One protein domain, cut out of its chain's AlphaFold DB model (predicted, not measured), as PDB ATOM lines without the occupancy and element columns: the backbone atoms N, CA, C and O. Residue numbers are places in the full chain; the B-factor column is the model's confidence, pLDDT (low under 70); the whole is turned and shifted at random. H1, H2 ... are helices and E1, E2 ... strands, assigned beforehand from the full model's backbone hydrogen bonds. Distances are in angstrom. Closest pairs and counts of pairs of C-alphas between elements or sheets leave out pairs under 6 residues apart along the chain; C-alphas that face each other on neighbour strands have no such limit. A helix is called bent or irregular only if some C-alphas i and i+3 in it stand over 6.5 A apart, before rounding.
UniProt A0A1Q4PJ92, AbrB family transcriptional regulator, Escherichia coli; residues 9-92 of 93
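Overview. This is residues 9 to 92 of the 93 residues of the protein "AbrB family transcriptional regulator" of Escherichia coli (UniProt A0A1Q4PJ92). A strongly twisted sheet of five strands curls round residues 58 to 70 of one long helix, H1, and a short helix, H2, follows beyond the other end of H1, away from the sheet. Residues 76 to 82 and 84 to 92 stick out from this body. The printed part has 84 residues, with named elements in the order E1 E2 E3 E4 E5 H1 H2. The sheet, in order E1 - E2 - E3 - E4 - E5, is antiparallel, a meander in which each strand is the neighbour of the one before; the class is mixed, helices and strands. The whole is loose, with a radius of gyration of the C-alphas of 16.1 A, and spans 52 by 28 by 21 A.

Arrangement. E2, residues 20 to 26, and E3, residues 29 to 36, form a hairpin; N 24 and O 32 are 2.8 A apart, within hydrogen-bond range. E1, residues 9 to 14, forms a hairpin with E2, with N 11 and O 23 2.9 A apart. E4, residues 42 to 45, forms one with E3, N 33 and O 45 being 2.8 A apart, and one with E5, residues 51 to 55, where N 52 and O 44 are 2.8 A apart. H1, residues 58 to 77, is on the sheet, in two layers, a helix on one face of a sheet; its closest C-alphas to E3 are those of Ala 32 and Ala 65, 6.3 A apart. H2, residues 81 to 90, is not on the sheet, and is apart from H1. Each O i to N i+4 pair is within hydrogen-bond range in H2, and 14 of 16 are in H1.

Along the chain. E1 begins at C-alpha 9 (19.017, -11.918, -24.051). E3 measures 21.5 A, E2 20.1 A and E1 17.1 A from first to last C-alpha. H1, 29.6 A, is only just irregular, with C-alphas 59 and 62 6.6 A apart. H2 ends at C-alpha 90 (8.160, -46.517, -16.288).

Size, cuts and confidence. The C-alphas of Pro 16 and Met 92 are the two farthest apart, 54.7 A. The printed part has no cut, and its links are tight. Residues 74 to 92 have pLDDT under 70.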
ATOM      1  N   ASN A   9      18.019 -12.843 -23.523       84.69
ATOM      2  CA  ASN A   9      19.017 -11.918 -24.051       84.69
ATOM      3  C   ASN A   9      20.415 -12.535 -23.990       84.69
ATOM      4  O   ASN A   9      20.763 -13.212 -23.027       84.69
ATOM      5  N   VAL A  10      21.232 -12.269 -25.004       83.75
ATOM      6  CA  VAL A  10      22.611 -12.745 -25.101       83.75
ATOM      7  C   VAL A  10      23.534 -11.537 -25.142       83.75
ATOM      8  O   VAL A  10      23.436 -10.696 -26.038       83.75
ATOM      9  N   LYS A  11      24.452 -11.443 -24.180       88.38
ATOM     10  CA  LYS A  11      25.494 -10.409 -24.154       88.38
ATOM     11  C   LYS A  11      26.846 -11.050 -24.385       88.38
ATOM     12  O   LYS A  11      27.151 -12.054 -23.758       88.38
ATOM     13  N   SER A  12      27.662 -10.463 -25.252       86.81
ATOM     14  CA  SER A  12      28.986 -10.987 -25.585       86.81
ATOM     15  C   SER A  12      30.074  -9.934 -25.420       86.81
ATOM     16  O   SER A  12      29.846  -8.734 -25.580       86.81
ATOM     17  N   VAL A  13      31.277 -10.397 -25.093       86.81
ATOM     18  CA  VAL A  13      32.494  -9.593 -25.014       86.81
ATOM     19  C   VAL A  13      33.639 -10.311 -25.718       86.81
ATOM     20  O   VAL A  13      33.769 -11.536 -25.674       86.81
ATOM     21  N   ILE A  14      34.494  -9.526 -26.368       87.44
ATOM     22  CA  ILE A  14      35.743 -10.009 -26.955       87.44
ATOM     23  C   ILE A  14      36.851  -9.749 -25.941       87.44
ATOM     24  O   ILE A  14      37.103  -8.607 -25.552       87.44
ATOM     25  N   THR A  15      37.517 -10.808 -25.501       83.19
ATOM     26  CA  THR A  15      38.625 -10.702 -24.546       83.19
ATOM     27  C   THR A  15      39.919 -10.210 -25.203       83.19
ATOM     28  O   THR A  15      40.084 -10.325 -26.420       83.19
ATOM     29  N   PRO A  16      40.913  -9.759 -24.410       82.12
ATOM     30  CA  PRO A  16      42.258  -9.474 -24.918       82.12
ATOM     31  C   PRO A  16      42.913 -10.663 -25.640       82.12
ATOM     32  O   PRO A  16      43.722 -10.465 -26.543       82.12
ATOM     33  N   ALA A  17      42.535 -11.895 -25.278       82.19
ATOM     34  CA  ALA A  17      42.986 -13.125 -25.925       82.19
ATOM     35  C   ALA A  17      42.270 -13.421 -27.260       82.19
ATOM     36  O   ALA A  17      42.509 -14.466 -27.857       82.19
ATOM     37  N   LYS A  18      41.400 -12.517 -27.736       83.06
ATOM     38  CA  LYS A  18      40.511 -12.688 -28.902       83.06
ATOM     39  C   LYS A  18      39.493 -13.823 -28.769       83.06
ATOM     40  O   LYS A  18      38.835 -14.164 -29.743       83.06
ATOM     41  N   THR A  19      39.316 -14.370 -27.571       84.69
ATOM     42  CA  THR A  19      38.223 -15.293 -27.260       84.69
ATOM     43  C   THR A  19      36.927 -14.502 -27.122       84.69
ATOM     44  O   THR A  19      36.908 -13.491 -26.410       84.69
ATOM     45  N   ILE A  20      35.861 -14.964 -27.776       91.62
ATOM     46  CA  ILE A  20      34.506 -14.437 -27.592       91.62
ATOM     47  C   ILE A  20      33.864 -15.231 -26.457       91.62
ATOM     48  O   ILE A  20      33.831 -16.459 -26.497       91.62
ATOM     49  N   MET A  21      33.365 -14.531 -25.450       92.69
ATOM     50  CA  MET A  21      32.601 -15.115 -24.349       92.69
ATOM     51  C   MET A  21      31.328 -14.313 -24.137       92.69
ATOM     52  O   MET A  21      31.265 -13.139 -24.514       92.69
ATOM     53  N   GLY A  22      30.326 -14.909 -23.514       93.44
ATOM     54  CA  GLY A  22      29.117 -14.181 -23.192       93.44
ATOM     55  C   GLY A  22      28.212 -14.866 -22.190       93.44
ATOM     56  O   GLY A  22      28.491 -15.955 -21.696       93.44
ATOM     57  N   GLU A  23      27.133 -14.167 -21.890       94.88
ATOM     58  CA  GLU A  23      26.152 -14.479 -20.864       94.88
ATOM     59  C   GLU A  23      24.774 -14.569 -21.516       94.88
ATOM     60  O   GLU A  23      24.413 -13.736 -22.357       94.88
ATOM     61  N   VAL A  24      24.003 -15.572 -21.109       93.44
ATOM     62  CA  VAL A  24      22.612 -15.769 -21.507       93.44
ATOM     63  C   VAL A  24      21.731 -15.424 -20.321       93.44
ATOM     64  O   VAL A  24      21.834 -16.030 -19.252       93.44
ATOM     65  N   PHE A  25      20.859 -14.448 -20.522       91.56
ATOM     66  CA  PHE A  25      19.901 -13.971 -19.541       91.56
ATOM     67  C   PHE A  25      18.513 -14.466 -19.898       91.56
ATOM     68  O   PHE A  25      18.121 -14.411 -21.062       91.56
ATOM     69  N   MET A  26      17.767 -14.879 -18.885       89.25
ATOM     70  CA  MET A  26      16.323 -15.005 -18.946       89.25
ATOM     71  C   MET A  26      15.731 -14.025 -17.941       89.25
ATOM     72  O   MET A  26      15.995 -14.117 -16.739       89.25
ATOM     73  N   ASP A  27      15.005 -13.046 -18.465       86.69
ATOM     74  CA  ASP A  27      14.656 -11.810 -17.777       86.69
ATOM     75  C   ASP A  27      15.922 -11.154 -17.187       86.69
ATOM     76  O   ASP A  27      16.795 -10.723 -17.942       86.69
ATOM     77  N   ASP A  28      16.072 -11.138 -15.860       86.62
ATOM     78  CA  ASP A  28      17.238 -10.573 -15.164       86.62
ATOM     79  C   ASP A  28      18.199 -11.638 -14.592       86.62
ATOM     80  O   ASP A  28      19.200 -11.304 -13.950       86.62
ATOM     81  N   LYS A  29      17.921 -12.934 -14.800       88.75
ATOM     82  CA  LYS A  29      18.718 -14.052 -14.265       88.75
ATOM     83  C   LYS A  29      19.667 -14.589 -15.334       88.75
ATOM     84  O   LYS A  29      19.237 -14.909 -16.437       88.75
ATOM     85  N   ILE A  30      20.949 -14.748 -14.998       93.25
ATOM     86  CA  ILE A  30      21.885 -15.497 -15.850       93.25
ATOM     87  C   ILE A  30      21.516 -16.977 -15.767       93.25
ATOM     88  O   ILE A  30      21.462 -17.544 -14.673       93.25
ATOM     89  N   ILE A  31      21.279 -17.591 -16.921       92.75
ATOM     90  CA  ILE A  31      20.925 -19.010 -17.035       92.75
ATOM     91  C   ILE A  31      22.051 -19.852 -17.639       92.75
ATOM     92  O   ILE A  31      22.103 -21.053 -17.389       92.75
ATOM     93  N   ALA A  32      22.960 -19.234 -18.395       95.75
ATOM     94  CA  ALA A  32      24.126 -19.888 -18.977       95.75
ATOM     95  C   ALA A  32      25.218 -18.871 -19.339       95.75
ATOM     96  O   ALA A  32      24.957 -17.677 -19.508       95.75
ATOM     97  N   TYR A  33      26.430 -19.373 -19.526       95.50
ATOM     98  CA  TYR A  33      27.545 -18.698 -20.176       95.50
ATOM     99  C   TYR A  33      27.848 -19.387 -21.507       95.50
ATOM    100  O   TYR A  33      27.496 -20.547 -21.710       95.50
ATOM    101  N   PHE A  34      28.548 -18.712 -22.411       95.62
ATOM    102  CA  PHE A  34      29.115 -19.366 -23.585       95.62
ATOM    103  C   PHE A  34      30.527 -18.875 -23.886       95.62
ATOM    104  O   PHE A  34      30.904 -17.749 -23.553       95.62
ATOM    105  N   VAL A  35      31.300 -19.727 -24.551       94.31
ATOM    106  CA  VAL A  35      32.630 -19.412 -25.068       94.31
ATOM    107  C   VAL A  35      32.765 -19.947 -26.488       94.31
ATOM    108  O   VAL A  35      32.425 -21.095 -26.761       94.31
ATOM    109  N   VAL A  36      33.261 -19.108 -27.395       92.62
ATOM    110  CA  VAL A  36      33.610 -19.516 -28.760       92.62
ATOM    111  C   VAL A  36      35.034 -20.056 -28.745       92.62
ATOM    112  O   VAL A  36      35.977 -19.363 -28.344       92.62
ATOM    113  N   LEU A  37      35.173 -21.312 -29.147       88.00
ATOM    114  CA  LEU A  37      36.423 -22.052 -29.200       88.00
ATOM    115  C   LEU A  37      37.222 -21.706 -30.473       88.00
ATOM    116  O   LEU A  37      36.687 -21.108 -31.408       88.00
ATOM    117  N   PRO A  38      38.525 -22.051 -30.533       85.88
ATOM    118  CA  PRO A  38      39.366 -21.746 -31.695       85.88
ATOM    119  C   PRO A  38      38.929 -22.413 -33.006       85.88
ATOM    120  O   PRO A  38      39.315 -21.943 -34.072       85.88
ATOM    121  N   ASP A  39      38.174 -23.505 -32.926       88.06
ATOM    122  CA  ASP A  39      37.564 -24.222 -34.051       88.06
ATOM    123  C   ASP A  39      36.161 -23.698 -34.400       88.06
ATOM    124  O   ASP A  39      35.427 -24.352 -35.132       88.06
ATOM    125  N   GLU A  40      35.803 -22.517 -33.881       86.81
ATOM    126  CA  GLU A  40      34.519 -21.827 -34.064       86.81
ATOM    127  C   GLU A  40      33.318 -22.505 -33.385       86.81
ATOM    128  O   GLU A  40      32.228 -21.934 -33.365       86.81
ATOM    129  N   ALA A  41      33.513 -23.659 -32.738       90.06
ATOM    130  CA  ALA A  41      32.483 -24.296 -31.930       90.06
ATOM    131  C   ALA A  41      32.132 -23.439 -30.705       90.06
ATOM    132  O   ALA A  41      32.993 -22.790 -30.101       90.06
ATOM    133  N   ILE A  42      30.865 -23.453 -30.293       94.50
ATOM    134  CA  ILE A  42      30.394 -22.650 -29.164       94.50
ATOM    135  C   ILE A  42      30.083 -23.573 -27.995       94.50
ATOM    136  O   ILE A  42      29.101 -24.309 -28.013       94.50
ATOM    137  N   SER A  43      30.898 -23.522 -26.945       95.69
ATOM    138  CA  SER A  43      30.615 -24.259 -25.715       95.69
ATOM    139  C   SER A  43      29.671 -23.448 -24.839       95.69
ATOM    140  O   SER A  43      30.031 -22.352 -24.407       95.69
ATOM    141  N   VAL A  44      28.494 -23.997 -24.541       95.81
ATOM    142  CA  VAL A  44      27.510 -23.403 -23.625       95.81
ATOM    143  C   VAL A  44      27.614 -24.093 -22.268       95.81
ATOM    144  O   VAL A  44      27.655 -25.321 -22.178       95.81
ATOM    145  N   ILE A  45      27.727 -23.296 -21.211       95.81
ATOM    146  CA  ILE A  45      28.115 -23.714 -19.862       95.81
ATOM    147  C   ILE A  45      27.043 -23.240 -18.881       95.81
ATOM    148  O   ILE A  45      26.613 -22.090 -18.948       95.81
ATOM    149  N   ASP A  46      26.616 -24.105 -17.966       93.75
ATOM    150  CA  ASP A  46      25.684 -23.721 -16.910       93.75
ATOM    151  C   ASP A  46      26.351 -22.791 -15.879       93.75
ATOM    152  O   ASP A  46      27.555 -22.510 -15.909       93.75
ATOM    153  N   THR A  47      25.554 -22.292 -14.936       91.25
ATOM    154  CA  THR A  47      26.036 -21.403 -13.872       91.25
ATOM    155  C   THR A  47      26.921 -22.096 -12.830       91.25
ATOM    156  O   THR A  47      27.534 -21.413 -12.009       91.25
ATOM    157  N   GLU A  48      27.023 -23.425 -12.871       91.75
ATOM    158  CA  GLU A  48      27.888 -24.248 -12.020       91.75
ATOM    159  C   GLU A  48      29.232 -24.576 -12.695       91.75
ATOM    160  O   GLU A  48      30.145 -25.081 -12.041       91.75
ATOM    161  N   GLY A  49      29.388 -24.243 -13.980       90.75
ATOM    162  CA  GLY A  49      30.598 -24.489 -14.759       90.75
ATOM    163  C   GLY A  49      30.584 -25.792 -15.564       90.75
ATOM    164  O   GLY A  49      31.612 -26.148 -16.142       90.75
ATOM    165  N   ASN A  50      29.456 -26.502 -15.635       92.44
ATOM    166  CA  ASN A  50      29.316 -27.714 -16.436       92.44
ATOM    167  C   ASN A  50      28.952 -27.369 -17.883       92.44
ATOM    168  O   ASN A  50      28.099 -26.521 -18.137       92.44
ATOM    169  N   VAL A  51      29.550 -28.068 -18.849       92.88
ATOM    170  CA  VAL A  51      29.150 -27.935 -20.257       92.88
ATOM    171  C   VAL A  51      27.752 -28.522 -20.432       92.88
ATOM    172  O   VAL A  51      27.545 -29.713 -20.207       92.88
ATOM    173  N   MET A  52      26.803 -27.687 -20.852       91.62
ATOM    174  CA  MET A  52      25.432 -28.101 -21.147       91.62
ATOM    175  C   MET A  52      25.361 -28.751 -22.530       91.62
ATOM    176  O   MET A  52      24.811 -29.841 -22.680       91.62
ATOM    177  N   PHE A  53      25.917 -28.077 -23.540       92.69
ATOM    178  CA  PHE A  53      25.961 -28.526 -24.930       92.69
ATOM    179  C   PHE A  53      26.990 -27.719 -25.735       92.69
ATOM    180  O   PHE A  53      27.493 -26.685 -25.288       92.69
ATOM    181  N   ILE A  54      27.283 -28.202 -26.943       94.19
ATOM    182  CA  ILE A  54      28.051 -27.477 -27.955       94.19
ATOM    183  C   ILE A  54      27.077 -27.019 -29.041       94.19
ATOM    184  O   ILE A  54      26.349 -27.844 -29.591       94.19
ATOM    185  N   ALA A  55      27.048 -25.720 -29.327       90.75
ATOM    186  CA  ALA A  55      26.275 -25.143 -30.419       90.75
ATOM    187  C   ALA A  55      27.150 -24.929 -31.657       90.75
ATOM    188  O   ALA A  55      28.319 -24.545 -31.555       90.75
ATOM    189  N   GLU A  56      26.546 -25.150 -32.823       86.06
ATOM    190  CA  GLU A  56      27.156 -24.865 -34.125       86.06
ATOM    191  C   GLU A  56      26.933 -23.405 -34.538       86.06
ATOM    192  O   GLU A  56      27.784 -22.813 -35.201       86.06
ATOM    193  N   HIS A  57      25.819 -22.801 -34.108       88.00
ATOM    194  CA  HIS A  57      25.459 -21.435 -34.469       88.00
ATOM    195  C   HIS A  57      25.039 -20.581 -33.256       88.00
ATOM    196  O   HIS A  57      24.410 -21.088 -32.322       88.00
ATOM    197  N   PRO A  58      25.361 -19.269 -33.232       84.94
ATOM    198  CA  PRO A  58      25.010 -18.386 -32.118       84.94
ATOM    199  C   PRO A  58      23.506 -18.272 -31.833       84.94
ATOM    200  O   PRO A  58      23.111 -18.088 -30.682       84.94
ATOM    201  N   GLU A  59      22.661 -18.373 -32.859       86.06
ATOM    202  CA  GLU A  59      21.199 -18.331 -32.745       86.06
ATOM    203  C   GLU A  59      20.620 -19.467 -31.891       86.06
ATOM    204  O   GLU A  59      19.578 -19.288 -31.258       86.06
ATOM    205  N   ASP A  60      21.320 -20.598 -31.807       88.12
ATOM    206  CA  ASP A  60      20.872 -21.770 -31.057       88.12
ATOM    207  C   ASP A  60      21.067 -21.614 -29.544       88.12
ATOM    208  O   ASP A  60      20.365 -22.254 -28.755       88.12
ATOM    209  N   ILE A  61      21.993 -20.743 -29.125       90.19
ATOM    210  CA  ILE A  61      22.404 -20.582 -27.723       90.19
ATOM    211  C   ILE A  61      21.203 -20.223 -26.846       90.19
ATOM    212  O   ILE A  61      20.957 -20.874 -25.833       90.19
ATOM    213  N   ALA A  62      20.456 -19.185 -27.230       88.38
ATOM    214  CA  ALA A  62      19.388 -18.618 -26.413       88.38
ATOM    215  C   ALA A  62      18.263 -19.631 -26.156       88.38
ATOM    216  O   ALA A  62      17.862 -19.852 -25.011       88.38
ATOM    217  N   LEU A  63      17.776 -20.270 -27.223       87.38
ATOM    218  CA  LEU A  63      16.651 -21.197 -27.147       87.38
ATOM    219  C   LEU A  63      17.025 -22.478 -26.392       87.38
ATOM    220  O   LEU A  63      16.268 -22.925 -25.530       87.38
ATOM    221  N   GLN A  64      18.190 -23.059 -26.688       91.19
ATOM    222  CA  GLN A  64      18.621 -24.304 -26.054       91.19
ATOM    223  C   GLN A  64      19.013 -24.100 -24.586       91.19
ATOM    224  O   GLN A  64      18.674 -24.935 -23.745       91.19
ATOM    225  N   ALA A  65      19.649 -22.973 -24.241       91.19
ATOM    226  CA  ALA A  65      19.950 -22.644 -22.851       91.19
ATOM    227  C   ALA A  65      18.671 -22.485 -22.017       91.19
ATOM    228  O   ALA A  65      18.589 -23.032 -20.917       91.19
ATOM    229  N   ALA A  66      17.651 -21.805 -22.551       88.88
ATOM    230  CA  ALA A  66      16.360 -21.681 -21.879       88.88
ATOM    231  C   ALA A  66      15.663 -23.041 -21.721       88.88
ATOM    232  O   ALA A  66      15.170 -23.356 -20.640       88.88
ATOM    233  N   ALA A  67      15.668 -23.882 -22.760       87.88
ATOM    234  CA  ALA A  67      15.091 -25.224 -22.691       87.88
ATOM    235  C   ALA A  67      15.756 -26.086 -21.604       87.88
ATOM    236  O   ALA A  67      15.061 -26.735 -20.823       87.88
ATOM    237  N   TYR A  68      17.089 -26.060 -21.520       88.00
ATOM    238  CA  TYR A  68      17.829 -26.771 -20.478       88.00
ATOM    239  C   TYR A  68      17.512 -26.223 -19.084       88.00
ATOM    240  O   TYR A  68      17.267 -26.993 -18.159       88.00
ATOM    241  N   PHE A  69      17.482 -24.899 -18.932       87.00
ATOM    242  CA  PHE A  69      17.160 -24.252 -17.666       87.00
ATOM    243  C   PHE A  69      15.769 -24.663 -17.157       87.00
ATOM    244  O   PHE A  69      15.644 -25.106 -16.017       87.00
ATOM    245  N   PHE A  70      14.743 -24.628 -18.016       84.81
ATOM    246  CA  PHE A  70      13.397 -25.085 -17.654       84.81
ATOM    247  C   PHE A  70      13.327 -26.584 -17.357       84.81
ATOM    248  O   PHE A  70      12.525 -27.001 -16.523       84.81
ATOM    249  N   ALA A  71      14.127 -27.407 -18.040       83.44
ATOM    250  CA  ALA A  71      14.208 -28.832 -17.741       83.44
ATOM    251  C   ALA A  71      14.819 -29.068 -16.350       83.44
ATOM    252  O   ALA A  71      14.268 -29.848 -15.577       83.44
ATOM    253  N   LYS A  72      15.894 -28.350 -16.001       80.06
ATOM    254  CA  LYS A  72      16.548 -28.438 -14.689       80.06
ATOM    255  C   LYS A  72      15.640 -27.947 -13.557       80.06
ATOM    256  O   LYS A  72      15.500 -28.653 -12.563       80.06
ATOM    257  N   GLU A  73      14.961 -26.807 -13.721       75.06
ATOM    258  CA  GLU A  73      13.992 -26.324 -12.721       75.06
ATOM    259  C   GLU A  73      12.833 -27.317 -12.530       75.06
ATOM    260  O   GLU A  73      12.443 -27.594 -11.398       75.06
ATOM    261  N   GLN A  74      12.342 -27.952 -13.604       65.31
ATOM    262  CA  GLN A  74      11.340 -29.017 -13.485       65.31
ATOM    263  C   GLN A  74      11.859 -30.249 -12.736       65.31
ATOM    264  O   GLN A  74      11.096 -30.860 -11.991       65.31
ATOM    265  N   GLU A  75      13.122 -30.643 -12.908       62.94
ATOM    266  CA  GLU A  75      13.705 -31.756 -12.148       62.94
ATOM    267  C   GLU A  75      13.871 -31.428 -10.660       62.94
ATOM    268  O   GLU A  75      13.593 -32.284  -9.815       62.94
ATOM    269  N   GLU A  76      14.259 -30.195 -10.328       60.91
ATOM    270  CA  GLU A  76      14.376 -29.717  -8.946       60.91
ATOM    271  C   GLU A  76      13.000 -29.579  -8.263       60.91
ATOM    272  O   GLU A  76      12.846 -29.952  -7.091       60.91
ATOM    273  N   GLU A  77      11.975 -29.136  -9.000       55.50
ATOM    274  CA  GLU A  77      10.585 -29.060  -8.534       55.50
ATOM    275  C   GLU A  77       9.889 -30.436  -8.458       55.50
ATOM    276  O   GLU A  77       9.037 -30.647  -7.590       55.50
ATOM    277  N   CYS A  78      10.282 -31.429  -9.271       50.56
ATOM    278  CA  CYS A  78       9.758 -32.807  -9.210       50.56
ATOM    279  C   CYS A  78      10.302 -33.634  -8.021       50.56
ATOM    280  O   CYS A  78      10.327 -34.866  -8.064       50.56
ATOM    281  N   ASN A  79      10.631 -32.990  -6.900       52.00
ATOM    282  CA  ASN A  79      10.742 -33.637  -5.588       52.00
ATOM    283  C   ASN A  79       9.369 -33.870  -4.925       52.00
ATOM    284  O   ASN A  79       9.269 -34.041  -3.709       52.00
ATOM    285  N   CYS A  80       8.281 -33.889  -5.705       53.53
ATOM    286  CA  CYS A  80       6.970 -34.279  -5.205       53.53
ATOM    287  C   CYS A  80       6.828 -35.822  -5.227       53.53
ATOM    288  O   CYS A  80       7.238 -36.471  -6.197       53.53
ATOM    289  N   PRO A  81       6.214 -36.448  -4.201       53.56
ATOM    290  CA  PRO A  81       6.076 -37.909  -4.118       53.56
ATOM    291  C   PRO A  81       5.384 -38.546  -5.337       53.56
ATOM    292  O   PRO A  81       5.635 -39.702  -5.669       53.56
ATOM    293  N   VAL A  82       4.529 -37.784  -6.026       57.28
ATOM    294  CA  VAL A  82       3.770 -38.235  -7.202       57.28
ATOM    295  C   VAL A  82       4.658 -38.335  -8.454       57.28
ATOM    296  O   VAL A  82       4.514 -39.291  -9.212       57.28
ATOM    297  N   CYS A  83       5.624 -37.427  -8.652       55.00
ATOM    298  CA  CYS A  83       6.599 -37.511  -9.753       55.00
ATOM    299  C   CYS A  83       7.508 -38.742  -9.630       55.00
ATOM    300  O   CYS A  83       7.817 -39.401 -10.626       55.00
ATOM    301  N   GLN A  84       7.940 -39.063  -8.404       52.75
ATOM    302  CA  GLN A  84       8.831 -40.198  -8.147       52.75
ATOM    303  C   GLN A  84       8.142 -41.550  -8.388       52.75
ATOM    304  O   GLN A  84       8.760 -42.461  -8.943       52.75
ATOM    305  N   LEU A  85       6.851 -41.665  -8.055       53.44
ATOM    306  CA  LEU A  85       6.032 -42.849  -8.347       53.44
ATOM    307  C   LEU A  85       5.915 -43.122  -9.858       53.44
ATOM    308  O   LEU A  85       6.036 -44.268 -10.285       53.44
ATOM    309  N   SER A  86       5.772 -42.083 -10.684       52.38
ATOM    310  CA  SER A  86       5.715 -42.216 -12.149       52.38
ATOM    311  C   SER A  86       7.018 -42.755 -12.752       52.38
ATOM    312  O   SER A  86       6.979 -43.581 -13.666       52.38
ATOM    313  N   ARG A  87       8.182 -42.342 -12.219       50.41
ATOM    314  CA  ARG A  87       9.494 -42.870 -12.644       50.41
ATOM    315  C   ARG A  87       9.653 -44.358 -12.300       50.41
ATOM    316  O   ARG A  87      10.215 -45.094 -13.103       50.41
ATOM    317  N   GLN A  88       9.121 -44.826 -11.166       50.62
ATOM    318  CA  GLN A  88       9.132 -46.258 -10.823       50.62
ATOM    319  C   GLN A  88       8.237 -47.105 -11.735       50.62
ATOM    320  O   GLN A  88       8.605 -48.231 -12.063       50.62
ATOM    321  N   ILE A  89       7.091 -46.578 -12.170       52.75
ATOM    322  CA  ILE A  89       6.176 -47.307 -13.062       52.75
ATOM    323  C   ILE A  89       6.790 -47.470 -14.464       52.75
ATOM    324  O   ILE A  89       6.665 -48.537 -15.058       52.75
ATOM    325  N   ASN A  90       7.520 -46.466 -14.964       45.47
ATOM    326  CA  ASN A  90       8.160 -46.517 -16.288       45.47
ATOM    327  C   ASN A  90       9.460 -47.341 -16.350       45.47
ATOM    328  O   ASN A  90       9.959 -47.593 -17.439       45.47
ATOM    329  N   LEU A  91      10.020 -47.757 -15.208       45.97
ATOM    330  CA  LEU A  91      11.207 -48.626 -15.149       45.97
ATOM    331  C   LEU A  91      10.858 -50.120 -15.034       45.97
ATOM    332  O   LEU A  91      11.760 -50.954 -15.012       45.97
ATOM    333  N   MET A  92       9.570 -50.467 -14.938       45.31
ATOM    334  CA  MET A  92       9.087 -51.854 -14.872       45.31
ATOM    335  C   MET A  92       8.414 -52.335 -16.170       45.31
ATOM    336  O   MET A  92       7.710 -53.345 -16.141       45.31
TER     337      MET A  92